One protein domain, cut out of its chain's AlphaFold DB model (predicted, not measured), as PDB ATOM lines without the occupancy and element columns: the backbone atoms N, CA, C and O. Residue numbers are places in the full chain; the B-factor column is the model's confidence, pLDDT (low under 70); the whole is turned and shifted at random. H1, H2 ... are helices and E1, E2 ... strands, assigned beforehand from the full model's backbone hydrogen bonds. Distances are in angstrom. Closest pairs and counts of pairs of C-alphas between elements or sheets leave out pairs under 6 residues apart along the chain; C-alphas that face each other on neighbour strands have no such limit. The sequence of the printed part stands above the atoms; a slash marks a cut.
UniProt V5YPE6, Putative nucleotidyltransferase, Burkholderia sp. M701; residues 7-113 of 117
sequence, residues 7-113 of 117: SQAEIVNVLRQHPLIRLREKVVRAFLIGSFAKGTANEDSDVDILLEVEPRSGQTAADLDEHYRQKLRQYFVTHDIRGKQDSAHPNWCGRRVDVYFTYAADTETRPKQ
ATOM      1  N   SER A   7     -17.241 -27.492 -20.593       96.88
ATOM      2  CA  SER A   7     -17.337 -28.703 -19.775       96.88
ATOM      3  C   SER A   7     -16.441 -29.820 -20.324       96.88
ATOM      4  O   SER A   7     -16.028 -29.813 -21.489       96.88
ATOM      5  N   GLN A   8     -16.172 -30.831 -19.496       97.19
ATOM      6  CA  GLN A   8     -15.485 -32.047 -19.928       97.19
ATOM      7  C   GLN A   8     -16.261 -32.733 -21.059       97.19
ATOM      8  O   GLN A   8     -15.657 -33.142 -22.052       97.19
ATOM      9  N   ALA A   9     -17.589 -32.826 -20.943       97.38
ATOM     10  CA  ALA A   9     -18.438 -33.434 -21.962       97.38
ATOM     11  C   ALA A   9     -18.324 -32.721 -23.320       97.38
ATOM     12  O   ALA A   9     -18.182 -33.387 -24.348       97.38
ATOM     13  N   GLU A  10     -18.322 -31.384 -23.335       97.31
ATOM     14  CA  GLU A  10     -18.160 -30.600 -24.564       97.31
ATOM     15  C   GLU A  10     -16.808 -30.863 -25.234       97.31
ATOM     16  O   GLU A  10     -16.778 -31.173 -26.427       97.31
ATOM     17  N   ILE A  11     -15.698 -30.805 -24.485       97.06
ATOM     18  CA  ILE A  11     -14.366 -31.075 -25.049       97.06
ATOM     19  C   ILE A  11     -14.267 -32.504 -25.570       97.06
ATOM     20  O   ILE A  11     -13.830 -32.725 -26.699       97.06
ATOM     21  N   VAL A  12     -14.696 -33.489 -24.782       97.25
ATOM     22  CA  VAL A  12     -14.639 -34.893 -25.199       97.25
ATOM     23  C   VAL A  12     -15.468 -35.114 -26.462       97.25
ATOM     24  O   VAL A  12     -15.023 -35.829 -27.362       97.25
ATOM     25  N   ASN A  13     -16.637 -34.480 -26.570       97.19
ATOM     26  CA  ASN A  13     -17.462 -34.573 -27.766       97.19
ATOM     27  C   ASN A  13     -16.768 -33.959 -28.992       97.19
ATOM     28  O   ASN A  13     -16.675 -34.624 -30.025       97.19
ATOM     29  N   VAL A  14     -16.206 -32.751 -28.860       96.31
ATOM     30  CA  VAL A  14     -15.417 -32.095 -29.920       96.31
ATOM     31  C   VAL A  14     -14.295 -33.016 -30.408       96.31
ATOM     32  O   VAL A  14     -14.168 -33.263 -31.605       96.31
ATOM     33  N   LEU A  15     -13.513 -33.595 -29.493       96.50
ATOM     34  CA  LEU A  15     -12.358 -34.427 -29.845       96.50
ATOM     35  C   LEU A  15     -12.739 -35.780 -30.458       96.50
ATOM     36  O   LEU A  15     -12.030 -36.285 -31.335       96.50
ATOM     37  N   ARG A  16     -13.852 -36.380 -30.022       96.69
ATOM     38  CA  ARG A  16     -14.372 -37.638 -30.584       96.69
ATOM     39  C   ARG A  16     -14.937 -37.453 -31.987       96.69
ATOM     40  O   ARG A  16     -14.735 -38.320 -32.833       96.69
ATOM     41  N   GLN A  17     -15.626 -36.340 -32.226       95.94
ATOM     42  CA  GLN A  17     -16.246 -36.037 -33.515       95.94
ATOM     43  C   GLN A  17     -15.258 -35.435 -34.525       95.94
ATOM     44  O   GLN A  17     -15.504 -35.503 -35.730       95.94
ATOM     45  N   HIS A  18     -14.128 -34.883 -34.066       95.50
ATOM     46  CA  HIS A  18     -13.156 -34.251 -34.952       95.50
ATOM     47  C   HIS A  18     -12.576 -35.253 -35.972       95.50
ATOM     48  O   HIS A  18     -12.019 -36.281 -35.567       95.50
ATOM     49  N   PRO A  19     -12.628 -34.958 -37.286       92.56
ATOM     50  CA  PRO A  19     -12.357 -35.933 -38.344       92.56
ATOM     51  C   PRO A  19     -10.932 -36.485 -38.321       92.56
ATOM     52  O   PRO A  19     -10.747 -37.659 -38.645       92.56
ATOM     53  N   LEU A  20      -9.954 -35.673 -37.907       91.75
ATOM     54  CA  LEU A  20      -8.547 -36.072 -37.818       91.75
ATOM     55  C   LEU A  20      -8.206 -36.726 -36.478       91.75
ATOM     56  O   LEU A  20      -7.462 -37.702 -36.436       91.75
ATOM     57  N   ILE A  21      -8.752 -36.213 -35.374       91.81
ATOM     58  CA  ILE A  21      -8.327 -36.630 -34.034       91.81
ATOM     59  C   ILE A  21      -9.016 -37.935 -33.659       91.81
ATOM     60  O   ILE A  21      -8.324 -38.929 -33.418       91.81
ATOM     61  N   ARG A  22     -10.357 -37.946 -33.673       93.31
ATOM     62  CA  ARG A  22     -11.203 -39.089 -33.303       93.31
ATOM     63  C   ARG A  22     -10.725 -39.757 -32.012       93.31
ATOM     64  O   ARG A  22     -10.300 -40.912 -32.050       93.31
ATOM     65  N   LEU A  23     -10.739 -39.011 -30.905       94.62
ATOM     66  CA  LEU A  23     -10.274 -39.476 -29.592       94.62
ATOM     67  C   LEU A  23     -10.908 -40.831 -29.231       94.62
ATOM     68  O   LEU A  23     -12.129 -40.977 -29.299       94.62
ATOM     69  N   ARG A  24     -10.089 -41.816 -28.848       93.06
ATOM     70  CA  ARG A  24     -10.549 -43.183 -28.515       93.06
ATOM     71  C   ARG A  24     -10.339 -43.538 -27.052       93.06
ATOM     72  O   ARG A  24     -10.934 -44.485 -26.551       93.06
ATOM     73  N   GLU A  25      -9.480 -42.785 -26.395       94.56
ATOM     74  CA  GLU A  25      -9.055 -42.972 -25.027       94.56
ATOM     75  C   GLU A  25     -10.234 -42.722 -24.078       94.56
ATOM     76  O   GLU A  25     -11.079 -41.839 -24.293       94.56
ATOM     77  N   LYS A  26     -10.308 -43.519 -23.010       95.25
ATOM     78  CA  LYS A  26     -11.284 -43.300 -21.947       95.25
ATOM     79  C   LYS A  26     -10.785 -42.165 -21.059       95.25
ATOM     80  O   LYS A  26      -9.820 -42.329 -20.317       95.25
ATOM     81  N   VAL A  27     -11.444 -41.015 -21.171       97.12
ATOM     82  CA  VAL A  27     -11.155 -39.822 -20.368       97.12
ATOM     83  C   VAL A  27     -11.726 -40.001 -18.967       97.12
ATOM     84  O   VAL A  27     -12.922 -40.252 -18.814       97.12
ATOM     85  N   VAL A  28     -10.862 -39.858 -17.965       97.19
ATOM     86  CA  VAL A  28     -11.189 -39.918 -16.536       97.19
ATOM     87  C   VAL A  28     -11.538 -38.516 -16.040       97.19
ATOM     88  O   VAL A  28     -12.645 -38.284 -15.555       97.19
ATOM     89  N   ARG A  29     -10.622 -37.561 -16.236       97.75
ATOM     90  CA  ARG A  29     -10.783 -36.142 -15.896       97.75
ATOM     91  C   ARG A  29     -10.268 -35.269 -17.039       97.75
ATOM     92  O   ARG A  29      -9.361 -35.661 -17.769       97.75
ATOM     93  N   ALA A  30     -10.812 -34.067 -17.167       97.94
ATOM     94  CA  ALA A  30     -10.279 -33.028 -18.041       97.94
ATOM     95  C   ALA A  30      -9.984 -31.760 -17.240       97.94
ATOM     96  O   ALA A  30     -10.704 -31.428 -16.296       97.94
ATOM     97  N   PHE A  31      -8.939 -31.037 -17.627       98.06
ATOM     98  CA  PHE A  31      -8.512 -29.816 -16.958       98.06
ATOM     99  C   PHE A  31      -8.209 -28.731 -17.983       98.06
ATOM    100  O   PHE A  31      -7.541 -28.997 -18.978       98.06
ATOM    101  N   LEU A  32      -8.631 -27.499 -17.702       96.94
ATOM    102  CA  LEU A  32      -8.033 -26.324 -18.325       96.94
ATOM    103  C   LEU A  32      -6.620 -26.165 -17.790       96.94
ATOM    104  O   LEU A  32      -6.395 -26.288 -16.585       96.94
ATOM    105  N   ILE A  33      -5.695 -25.850 -18.681       96.81
ATOM    106  CA  ILE A  33      -4.331 -25.448 -18.346       96.81
ATOM    107  C   ILE A  33      -4.027 -24.114 -19.046       96.81
ATOM    108  O   ILE A  33      -4.936 -23.410 -19.489       96.81
ATOM    109  N   GLY A  34      -2.757 -23.716 -19.101       94.69
ATOM    110  CA  GLY A  34      -2.354 -22.555 -19.896       94.69
ATOM    111  C   GLY A  34      -2.902 -21.229 -19.359       94.69
ATOM    112  O   GLY A  34      -2.972 -21.017 -18.145       94.69
ATOM    113  N   SER A  35      -3.231 -20.306 -20.264       94.38
ATOM    114  CA  SER A  35      -3.696 -18.953 -19.916       94.38
ATOM    115  C   SER A  35      -5.034 -18.963 -19.170       94.38
ATOM    116  O   SER A  35      -5.221 -18.163 -18.252       94.38
ATOM    117  N   PHE A  36      -5.927 -19.906 -19.491       93.69
ATOM    118  CA  PHE A  36      -7.215 -20.070 -18.811       93.69
ATOM    119  C   PHE A  36      -7.027 -20.424 -17.336       93.69
ATOM    120  O   PHE A  36      -7.555 -19.729 -16.472       93.69
ATOM    121  N   ALA A  37      -6.208 -21.434 -17.031       93.75
ATOM    122  CA  ALA A  37      -5.946 -21.832 -15.645       93.75
ATOM    123  C   ALA A  37      -5.190 -20.767 -14.831       93.75
ATOM    124  O   ALA A  37      -5.269 -20.755 -13.605       93.75
ATOM    125  N   LYS A  38      -4.452 -19.871 -15.499       94.06
ATOM    126  CA  LYS A  38      -3.746 -18.746 -14.865       94.06
ATOM    127  C   LYS A  38      -4.624 -17.503 -14.680       94.06
ATOM    128  O   LYS A  38      -4.164 -16.541 -14.074       94.06
ATOM    129  N   GLY A  39      -5.846 -17.489 -15.220       92.25
ATOM    130  CA  GLY A  39      -6.720 -16.312 -15.209       92.25
ATOM    131  C   GLY A  39      -6.234 -15.171 -16.110       92.25
ATOM    132  O   GLY A  39      -6.660 -14.034 -15.936       92.25
ATOM    133  N   THR A  40      -5.342 -15.456 -17.064       94.56
ATOM    134  CA  THR A  40      -4.763 -14.463 -17.988       94.56
ATOM    135  C   THR A  40      -5.220 -14.660 -19.434       94.56
ATOM    136  O   THR A  40      -4.612 -14.107 -20.348       94.56
ATOM    137  N   ALA A  41      -6.231 -15.500 -19.663       93.94
ATOM    138  CA  ALA A  41      -6.819 -15.690 -20.983       93.94
ATOM    139  C   ALA A  41      -7.553 -14.425 -21.452       93.94
ATOM    140  O   ALA A  41      -8.106 -13.668 -20.654       93.94
ATOM    141  N   ASN A  42      -7.579 -14.232 -22.767       92.94
ATOM    142  CA  ASN A  42      -8.339 -13.204 -23.472       92.94
ATOM    143  C   ASN A  42      -9.208 -13.848 -24.571       92.94
ATOM    144  O   ASN A  42      -9.302 -15.073 -24.668       92.94
ATOM    145  N   GLU A  43      -9.890 -13.034 -25.376       89.50
ATOM    146  CA  GLU A  43     -10.832 -13.522 -26.392       89.50
ATOM    147  C   GLU A  43     -10.161 -14.359 -27.490       89.50
ATOM    148  O   GLU A  43     -10.754 -15.351 -27.921       89.50
ATOM    149  N   ASP A  44      -8.912 -14.024 -27.825       89.75
ATOM    150  CA  ASP A  44      -8.079 -14.683 -28.838       89.75
ATOM    151  C   ASP A  44      -7.257 -15.861 -28.289       89.75
ATOM    152  O   ASP A  44      -6.472 -16.470 -29.017       89.75
ATOM    153  N   SER A  45      -7.388 -16.175 -26.996       92.56
ATOM    154  CA  SER A  45      -6.631 -17.258 -26.371       92.56
ATOM    155  C   SER A  45      -7.131 -18.629 -26.817       92.56
ATOM    156  O   SER A  45      -8.333 -18.910 -26.788       92.56
ATOM    157  N   ASP A  46      -6.186 -19.510 -27.136       94.12
ATOM    158  CA  ASP A  46      -6.447 -20.931 -27.334       94.12
ATOM    159  C   ASP A  46      -6.903 -21.582 -26.015       94.12
ATOM    160  O   ASP A  46      -6.579 -21.125 -24.914       94.12
ATOM    161  N   VAL A  47      -7.675 -22.659 -26.125       95.06
ATOM    162  CA  VAL A  47      -8.138 -23.456 -24.988       95.06
ATOM    163  C   VAL A  47      -7.213 -24.660 -24.836       95.06
ATOM    164  O   VAL A  47      -7.373 -25.670 -25.520       95.06
ATOM    165  N   ASP A  48      -6.253 -24.563 -23.920       96.44
ATOM    166  CA  ASP A  48      -5.370 -25.679 -23.589       96.44
ATOM    167  C   ASP A  48      -6.051 -26.644 -22.609       96.44
ATOM    168  O   ASP A  48      -6.435 -26.262 -21.495       96.44
ATOM    169  N   ILE A  49      -6.154 -27.915 -22.996       97.62
ATOM    170  CA  ILE A  49      -6.770 -28.977 -22.204       97.62
ATOM    171  C   ILE A  49      -5.752 -30.059 -21.864       97.62
ATOM    172  O   ILE A  49      -5.122 -30.638 -22.744       97.62
ATOM    173  N   LEU A  50      -5.666 -30.408 -20.584       97.94
ATOM    174  CA  LEU A  50      -5.040 -31.642 -20.128       97.94
ATOM    175  C   LEU A  50      -6.116 -32.704 -19.901       97.94
ATOM    176  O   LEU A  50      -7.018 -32.518 -19.085       97.94
ATOM    177  N   LEU A  51      -6.008 -33.828 -20.598       97.94
ATOM    178  CA  LEU A  51      -6.844 -35.002 -20.401       97.94
ATOM    179  C   LEU A  51      -6.098 -36.023 -19.557       97.94
ATOM    180  O   LEU A  51      -5.044 -36.523 -19.949       97.94
ATOM    181  N   GLU A  52      -6.680 -36.372 -18.418       97.94
ATOM    182  CA  GLU A  52      -6.318 -37.602 -17.741       97.94
ATOM    183  C   GLU A  52      -7.091 -38.753 -18.371       97.94
ATOM    184  O   GLU A  52      -8.325 -38.743 -18.422       97.94
ATOM    185  N   VAL A  53      -6.358 -39.744 -18.856       97.31
ATOM    186  CA  VAL A  53      -6.920 -40.927 -19.505       97.31
ATOM    187  C   VAL A  53      -6.458 -42.187 -18.793       97.31
ATOM    188  O   VAL A  53      -5.428 -42.191 -18.117       97.31
ATOM    189  N   GLU A  54      -7.219 -43.268 -18.946       95.81
ATOM    190  CA  GLU A  54      -6.805 -44.557 -18.397       95.81
ATOM    191  C   GLU A  54      -5.471 -45.015 -19.016       95.81
ATOM    192  O   GLU A  54      -5.333 -44.996 -20.245       95.81
ATOM    193  N   PRO A  55      -4.496 -45.452 -18.194       94.19
ATOM    194  CA  PRO A  55      -3.242 -45.986 -18.696       94.19
ATOM    195  C   PRO A  55      -3.477 -47.192 -19.599       94.19
ATOM    196  O   PRO A  55      -4.272 -48.083 -19.292       94.19
ATOM    197  N   ARG A  56      -2.711 -47.268 -20.686       89.38
ATOM    198  CA  ARG A  56      -2.698 -48.426 -21.576       89.38
ATOM    199  C   ARG A  56      -1.351 -49.129 -21.498       89.38
ATOM    200  O   ARG A  56      -0.304 -48.493 -21.577       89.38
ATOM    201  N   SER A  57      -1.379 -50.453 -21.361       89.50
ATOM    202  CA  SER A  57      -0.154 -51.260 -21.323       89.50
ATOM    203  C   SER A  57       0.706 -51.015 -22.569       89.50
ATOM    204  O   SER A  57       0.194 -51.049 -23.689       89.50
ATOM    205  N   GLY A  58       2.000 -50.759 -22.359       90.31
ATOM    206  CA  GLY A  58       2.976 -50.524 -23.426       90.31
ATOM    207  C   GLY A  58       2.909 -49.149 -24.100       90.31
ATOM    208  O   GLY A  58       3.575 -48.961 -25.111       90.31
ATOM    209  N   GLN A  59       2.128 -48.200 -23.575       93.00
ATOM    210  CA  GLN A  59       2.020 -46.846 -24.121       93.00
ATOM    211  C   GLN A  59       2.109 -45.810 -23.004       93.00
ATOM    212  O   GLN A  59       1.427 -45.927 -21.989       93.00
ATOM    213  N   THR A  60       2.900 -44.762 -23.199       94.19
ATOM    214  CA  THR A  60       2.993 -43.621 -22.283       94.19
ATOM    215  C   THR A  60       2.034 -42.496 -22.687       94.19
ATOM    216  O   THR A  60       1.585 -42.420 -23.830       94.19
ATOM    217  N   ALA A  61       1.738 -41.576 -21.767       93.69
ATOM    218  CA  ALA A  61       0.966 -40.377 -22.103       93.69
ATOM    219  C   ALA A  61       1.680 -39.491 -23.146       93.69
ATOM    220  O   ALA A  61       1.028 -38.888 -23.993       93.69
ATOM    221  N   ALA A  62       3.018 -39.474 -23.143       93.25
ATOM    222  CA  ALA A  62       3.809 -38.763 -24.146       93.25
ATOM    223  C   ALA A  62       3.641 -39.362 -25.554       93.25
ATOM    224  O   ALA A  62       3.595 -38.623 -26.536       93.25
ATOM    225  N   ASP A  63       3.476 -40.683 -25.660       94.19
ATOM    226  CA  ASP A  63       3.178 -41.332 -26.942       94.19
ATOM    227  C   ASP A  63       1.801 -40.910 -27.475       94.19
ATOM    228  O   ASP A  63       1.619 -40.764 -28.684       94.19
ATOM    229  N   LEU A  64       0.822 -40.687 -26.586       93.38
ATOM    230  CA  LEU A  64      -0.497 -40.166 -26.964       93.38
ATOM    231  C   LEU A  64      -0.420 -38.714 -27.446       93.38
ATOM    232  O   LEU A  64      -1.014 -38.390 -28.476       93.38
ATOM    233  N   ASP A  65       0.338 -37.865 -26.746       93.75
ATOM    234  CA  ASP A  65       0.610 -36.484 -27.170       93.75
ATOM    235  C   ASP A  65       1.227 -36.449 -28.571       93.75
ATOM    236  O   ASP A  65       0.784 -35.699 -29.447       93.75
ATOM    237  N   GLU A  66       2.252 -37.270 -28.795       93.75
ATOM    238  CA  GLU A  66       2.948 -37.315 -30.072       93.75
ATOM    239  C   GLU A  66       2.032 -37.836 -31.182       93.75
ATOM    240  O   GLU A  66       1.931 -37.197 -32.230       93.75
ATOM    241  N   HIS A  67       1.282 -38.915 -30.939       91.44
ATOM    242  CA  HIS A  67       0.302 -39.436 -31.896       91.44
ATOM    243  C   HIS A  67      -0.760 -38.395 -32.264       91.44
ATOM    244  O   HIS A  67      -1.068 -38.200 -33.441       91.44
ATOM    245  N   TYR A  68      -1.300 -37.677 -31.276       91.62
ATOM    246  CA  TYR A  68      -2.258 -36.593 -31.498       91.62
ATOM    247  C   TYR A  68      -1.673 -35.506 -32.410       91.62
ATOM    248  O   TYR A  68      -2.279 -35.142 -33.423       91.62
ATOM    249  N   ARG A  69      -0.462 -35.026 -32.098       91.62
ATOM    250  CA  ARG A  69       0.215 -33.980 -32.880       91.62
ATOM    251  C   ARG A  69       0.606 -34.459 -34.274       91.62
ATOM    252  O   ARG A  69       0.570 -33.669 -35.216       91.62
ATOM    253  N   GLN A  70       0.982 -35.727 -34.431       92.56
ATOM    254  CA  GLN A  70       1.338 -36.303 -35.727       92.56
ATOM    255  C   GLN A  70       0.170 -36.282 -36.706       92.56
ATOM    256  O   GLN A  70       0.382 -35.918 -37.858       92.56
ATOM    257  N   LYS A  71      -1.061 -36.576 -36.269       90.75
ATOM    258  CA  LYS A  71      -2.228 -36.532 -37.168       90.75
ATOM    259  C   LYS A  71      -2.468 -35.143 -37.757       90.75
ATOM    260  O   LYS A  71      -2.739 -35.020 -38.949       90.75
ATOM    261  N   LEU A  72      -2.341 -34.101 -36.933       90.81
ATOM    262  CA  LEU A  72      -2.458 -32.713 -37.387       90.81
ATOM    263  C   LEU A  72      -1.302 -32.349 -38.323       90.81
ATOM    264  O   LEU A  72      -1.534 -31.870 -39.428       90.81
ATOM    265  N   ARG A  73      -0.059 -32.661 -37.934       90.44
ATOM    266  CA  ARG A  73       1.127 -32.404 -38.768       90.44
ATOM    267  C   ARG A  73       1.039 -33.094 -40.129       90.44
ATOM    268  O   ARG A  73       1.310 -32.462 -41.146       90.44
ATOM    269  N   GLN A  74       0.619 -34.356 -40.162       92.06
ATOM    270  CA  GLN A  74       0.452 -35.111 -41.399       92.06
ATOM    271  C   GLN A  74      -0.590 -34.458 -42.306       92.06
ATOM    272  O   GLN A  74      -0.331 -34.295 -43.493       92.06
ATOM    273  N   TYR A  75      -1.725 -34.017 -41.755       92.00
ATOM    274  CA  TYR A  75      -2.730 -33.301 -42.535       92.00
ATOM    275  C   TYR A  75      -2.158 -32.039 -43.193       92.00
ATOM    276  O   TYR A  75      -2.407 -31.809 -44.375       92.00
ATOM    277  N   PHE A  76      -1.352 -31.263 -42.466       90.94
ATOM    278  CA  PHE A  76      -0.771 -30.018 -42.974       90.94
ATOM    279  C   PHE A  76       0.211 -30.291 -44.112       90.94
ATOM    280  O   PHE A  76       0.148 -29.637 -45.150       90.94
ATOM    281  N   VAL A  77       1.064 -31.307 -43.949       91.75
ATOM    282  CA  VAL A  77       2.008 -31.738 -44.988       91.75
ATOM    283  C   VAL A  77       1.270 -32.242 -46.228       91.75
ATOM    284  O   VAL A  77       1.591 -31.830 -47.338       91.75
ATOM    285  N   THR A  78       0.259 -33.100 -46.062       92.94
ATOM    286  CA  THR A  78      -0.494 -33.683 -47.184       92.94
ATOM    287  C   THR A  78      -1.247 -32.637 -48.010       92.94
ATOM    288  O   THR A  78      -1.451 -32.853 -49.201       92.94
ATOM    289  N   HIS A  79      -1.636 -31.510 -47.410       90.25
ATOM    290  CA  HIS A  79      -2.398 -30.453 -48.084       90.25
ATOM    291  C   HIS A  79      -1.561 -29.190 -48.388       90.25
ATOM    292  O   HIS A  79      -2.147 -28.167 -48.729       90.25
ATOM    293  N   ASP A  80      -0.224 -29.245 -48.258       91.75
ATOM    294  CA  ASP A  80       0.713 -28.106 -48.422       91.75
ATOM    295  C   ASP A  80       0.273 -26.840 -47.656       91.75
ATOM    296  O   ASP A  80       0.393 -25.705 -48.120       91.75
ATOM    297  N   ILE A  81      -0.261 -27.034 -46.449       88.25
ATOM    298  CA  ILE A  81      -0.697 -25.941 -45.579       88.25
ATOM    299  C   ILE A  81       0.537 -25.337 -44.910       88.25
ATOM    300  O   ILE A  81       1.219 -25.991 -44.117       88.25
ATOM    301  N   ARG A  82       0.806 -24.058 -45.193       83.38
ATOM    302  CA  ARG A  82       1.912 -23.296 -44.597       83.38
ATOM    303  C   ARG A  82       1.362 -22.226 -43.657       83.38
ATOM    304  O   ARG A  82       0.613 -21.354 -44.081       83.38
ATOM    305  N   GLY A  83       1.762 -22.274 -42.387       76.38
ATOM    306  CA  GLY A  83       1.329 -21.315 -41.365       76.38
ATOM    307  C   GLY A  83       0.171 -21.817 -40.498       76.38
ATOM    308  O   GLY A  83       0.094 -23.003 -40.181       76.38
ATOM    309  N   LYS A  84      -0.691 -20.897 -40.048       73.56
ATOM    310  CA  LYS A  84      -1.775 -21.172 -39.092       73.56
ATOM    311  C   LYS A  84      -3.054 -21.566 -39.838       73.56
ATOM    312  O   LYS A  84      -3.574 -20.770 -40.616       73.56
ATOM    313  N   GLN A  85      -3.584 -22.757 -39.564       82.06
ATOM    314  CA  GLN A  85      -4.916 -23.164 -40.014       82.06
ATOM    315  C   GLN A  85      -5.726 -23.696 -38.836       82.06
ATOM    316  O   GLN A  85      -5.842 -24.902 -38.617       82.06
ATOM    317  N   ASP A  86      -6.315 -22.772 -38.079       81.25
ATOM    318  CA  ASP A  86      -7.074 -23.096 -36.865       81.25
ATOM    319  C   ASP A  86      -8.275 -24.011 -37.145       81.25
ATOM    320  O   ASP A  86      -8.659 -24.797 -36.285       81.25
ATOM    321  N   SER A  87      -8.823 -23.991 -38.367       82.44
ATOM    322  CA  SER A  87      -9.934 -24.864 -38.773       82.44
ATOM    323  C   SER A  87      -9.570 -26.352 -38.838       82.44
ATOM    324  O   SER A  87     -10.465 -27.190 -38.896       82.44
ATOM    325  N   ALA A  88      -8.279 -26.688 -38.915       87.62
ATOM    326  CA  ALA A  88      -7.805 -28.071 -38.930       87.62
ATOM    327  C   ALA A  88      -7.600 -28.635 -37.515       87.62
ATOM    328  O   ALA A  88      -7.438 -29.844 -37.348       87.62
ATOM    329  N   HIS A  89      -7.595 -27.763 -36.507       91.75
ATOM    330  CA  HIS A  89      -7.538 -28.146 -35.109       91.75
ATOM    331  C   HIS A  89      -8.956 -28.338 -34.563       91.75
ATOM    332  O   HIS A  89      -9.908 -27.729 -35.059       91.75
ATOM    333  N   PRO A  90      -9.114 -29.130 -33.490       94.38
ATOM    334  CA  PRO A  90     -10.351 -29.116 -32.731       94.38
ATOM    335  C   PRO A  90     -10.700 -27.696 -32.286       94.38
ATOM    336  O   PRO A  90      -9.825 -26.906 -31.926       94.38
ATOM    337  N   ASN A  91     -11.989 -27.372 -32.325       94.44
ATOM    338  CA  ASN A  91     -12.480 -26.036 -32.030       94.44
ATOM    339  C   ASN A  91     -13.671 -26.109 -31.073       94.44
ATOM    340  O   ASN A  91     -14.546 -26.964 -31.223       94.44
ATOM    341  N   TRP A  92     -13.709 -25.201 -30.104       94.38
ATOM    342  CA  TRP A  92     -14.845 -25.018 -29.212       94.38
ATOM    343  C   TRP A  92     -15.209 -23.535 -29.148       94.38
ATOM    344  O   TRP A  92     -14.384 -22.694 -28.793       94.38
ATOM    345  N   CYS A  93     -16.454 -23.213 -29.508       90.88
ATOM    346  CA  CYS A  93     -16.973 -21.841 -29.536       90.88
ATOM    347  C   CYS A  93     -16.067 -20.837 -30.281       90.88
ATOM    348  O   CYS A  93     -15.896 -19.707 -29.834       90.88
ATOM    349  N   GLY A  94     -15.478 -21.242 -31.410       89.62
ATOM    350  CA  GLY A  94     -14.605 -20.394 -32.225       89.62
ATOM    351  C   GLY A  94     -13.136 -20.416 -31.803       89.62
ATOM    352  O   GLY A  94     -12.292 -19.969 -32.573       89.62
ATOM    353  N   ARG A  95     -12.793 -21.009 -30.654       91.75
ATOM    354  CA  ARG A  95     -11.413 -21.094 -30.158       91.75
ATOM    355  C   ARG A  95     -10.765 -22.420 -30.500       91.75
ATOM    356  O   ARG A  95     -11.396 -23.471 -30.380       91.75
ATOM    357  N   ARG A  96      -9.485 -22.371 -30.866       94.06
ATOM    358  CA  ARG A  96      -8.657 -23.568 -31.021       94.06
ATOM    359  C   ARG A  96      -8.559 -24.299 -29.686       94.06
ATOM    360  O   ARG A  96      -8.407 -23.667 -28.645       94.06
ATOM    361  N   VAL A  97      -8.643 -25.623 -29.729       94.81
ATOM    362  CA  VAL A  97      -8.437 -26.497 -28.577       94.81
ATOM    363  C   VAL A  97      -7.148 -27.281 -28.788       94.81
ATOM    364  O   VAL A  97      -7.057 -28.107 -29.701       94.81
ATOM    365  N   ASP A  98      -6.170 -27.041 -27.921       94.69
ATOM    366  CA  ASP A  98      -4.924 -27.801 -27.871       94.69
ATOM    367  C   ASP A  98      -4.999 -28.820 -26.733       94.69
ATOM    368  O   ASP A  98      -5.496 -28.534 -25.645       94.69
ATOM    369  N   VAL A  99      -4.562 -30.051 -27.003       95.75
ATOM    370  CA  VAL A  99      -4.772 -31.190 -26.103       95.75
ATOM    371  C   VAL A  99      -3.442 -31.784 -25.681       95.75
ATOM    372  O   VAL A  99      -2.541 -31.979 -26.499       95.75
ATOM    373  N   TYR A 100      -3.370 -32.096 -24.394       96.56
ATOM    374  CA  TYR A 100      -2.277 -32.786 -23.735       96.56
ATOM    375  C   TYR A 100      -2.827 -33.987 -22.970       96.56
ATOM    376  O   TYR A 100      -3.952 -33.937 -22.469       96.56
ATOM    377  N   PHE A 101      -2.029 -35.035 -22.820       97.06
ATOM    378  CA  PHE A 101      -2.410 -36.259 -22.127       97.06
ATOM    379  C   PHE A 101      -1.585 -36.474 -20.857       97.06
ATOM    380  O   PHE A 101      -0.410 -36.130 -20.768       97.06
ATOM    381  N   THR A 102      -2.212 -37.082 -19.855       97.25
ATOM    382  CA  THR A 102      -1.551 -37.606 -18.659       97.25
ATOM    383  C   THR A 102      -2.267 -38.864 -18.177       97.25
ATOM    384  O   THR A 102      -3.432 -39.099 -18.495       97.25
ATOM    385  N   TYR A 103      -1.564 -39.670 -17.392       96.62
ATOM    386  CA  TYR A 103      -2.128 -40.805 -16.660       96.62
ATOM    387  C   TYR A 103      -2.311 -40.518 -15.169       96.62
ATOM    388  O   TYR A 103      -2.945 -41.299 -14.469       96.62
ATOM    389  N   ALA A 104      -1.727 -39.422 -14.682       95.56
ATOM    390  CA  ALA A 104      -1.782 -39.014 -13.289       95.56
ATOM    391  C   ALA A 104      -1.824 -37.485 -13.235       95.56
ATOM    392  O   ALA A 104      -0.795 -36.805 -13.210       95.56
ATOM    393  N   ALA A 105      -3.027 -36.917 -13.263       95.31
ATOM    394  CA  ALA A 105      -3.169 -35.465 -13.222       95.31
ATOM    395  C   ALA A 105      -2.729 -34.886 -11.873       95.31
ATOM    396  O   ALA A 105      -2.248 -33.758 -11.820       95.31
ATOM    397  N   ASP A 106      -2.824 -35.641 -10.782       94.94
ATOM    398  CA  ASP A 106      -2.454 -35.136  -9.455       94.94
ATOM    399  C   ASP A 106      -0.939 -34.895  -9.318       94.94
ATOM    400  O   ASP A 106      -0.528 -34.007  -8.577       94.94
ATOM    401  N   THR A 107      -0.110 -35.598 -10.101       93.31
ATOM    402  CA  THR A 107       1.347 -35.379 -10.152       93.31
ATOM    403  C   THR A 107       1.766 -34.272 -11.122       93.31
ATOM    404  O   THR A 107       2.932 -33.888 -11.158       93.31
ATOM    405  N   GLU A 108       0.840 -33.758 -11.935       92.38
ATOM    406  CA  GLU A 108       1.111 -32.662 -12.864       92.38
ATOM    407  C   GLU A 108       1.289 -31.339 -12.107       92.38
ATOM    408  O   GLU A 108       0.413 -30.940 -11.338       92.38
ATOM    409  N   THR A 109       2.377 -30.616 -12.369       92.62
ATOM    410  CA  THR A 109       2.713 -29.376 -11.651       92.62
ATOM    411  C   THR A 109       2.187 -28.116 -12.328       92.62
ATOM    412  O   THR A 109       2.108 -27.067 -11.686       92.62
ATOM    413  N   ARG A 110       1.806 -28.189 -13.612       93.00
ATOM    414  CA  ARG A 110       1.196 -27.054 -14.314       93.00
ATOM    415  C   ARG A 110      -0.051 -26.558 -13.565       93.00
ATOM    416  O   ARG A 110      -0.866 -27.381 -13.135       93.00
ATOM    417  N   PRO A 111      -0.252 -25.226 -13.468       94.62
ATOM    418  CA  PRO A 111      -1.523 -24.665 -13.032       94.62
ATOM    419  C   PRO A 111      -2.654 -25.249 -13.871       94.62
ATOM    420  O   PRO A 111      -2.597 -25.216 -15.104       94.62
ATOM    421  N   LYS A 112      -3.649 -25.815 -13.192       96.25
ATOM    422  CA  LYS A 112      -4.750 -26.518 -13.835       96.25
ATOM    423  C   LYS A 112      -6.048 -26.329 -13.069       96.25
ATOM    424  O   LYS A 112      -6.054 -26.325 -11.840       96.25
ATOM    425  N   GLN A 113      -7.143 -26.210 -13.805       96.25
ATOM    426  CA  GLN A 113      -8.492 -26.120 -13.267       96.25
ATOM    427  C   GLN A 113      -9.308 -27.283 -13.813       96.25
ATOM    428  O   GLN A 113      -9.470 -27.411 -15.025       96.25
TER     429      GLN A 113
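AT A GLANCE: This is residues 7 to 113 of the 117 residues of the protein "Putative nucleotidyltransferase" of Burkholderia sp. M701 (UniProt V5YPE6). A strongly twisted sheet of three strands makes the core; H1 packs across one face, and the long H3 runs along edge strand E3 on the same face, with residues 61 to 69 near the sheet. The small H2 is on the opposite face, and residues 79 to 94 lead back from H3 to E3. The printed part has 107 residues with, in chain order, H1, E1, H2, E2, H3 and E3; the sheet is mixed, in the order E1, E2, E3. The class is mixed, helices and strands, with under half of the residues in named elements; the whole is compact, with a radius of gyration of the C-alphas of 13.9 A and spans of 39 by 37 by 22 A.

IN THESE COORDINATES: H1, residues 8 to 17, begins at C-alpha 8 (-15.485, -32.047, -19.928) and is 14.2 A long. E1 is residues 27 to 32, H2 residues 34 to 37 and E2 residues 47 to 53, 18.4 A. H3, residues 61 to 78, is 26.0 A long. E3, residues 95 to 102, 22.4 A, ends at C-alpha 102 (-1.551, -37.606, -18.659).

HOW THE PARTS SIT: E1 and E2 are antiparallel, with N 31 and O 50 2.8 A apart. E2 and E3 are parallel, with N 49 and O 98 2.8 A apart; E2, H3 and E3 form a strand-helix-strand unit, two parallel neighbour strands with a helix between. H1 lies over E2 at a height of 8.0 A over the sheet, across the strands; its closest C-alphas to E1 are Gln 8 and Ala 30, 5.6 A. H3 touches E3, closest at the C-alphas of Ala 61 and Thr 102, 5.1 A. H2 touches E2, closest at the C-alphas of Gly 34 and Asp 48, 5.7 A. The three helices are apart from one another. Every O i to N i+4 pair is within hydrogen-bond range in H1, 13 of 14 in H3; H2 is too short for one.

THE WHOLE: The C-alphas farthest apart, of Asp 80 and Asp 106, are 39.7 A apart. The printed part has no cut, the link from H3 to E3 is long, and no printed residue is under 70 in pLDDT.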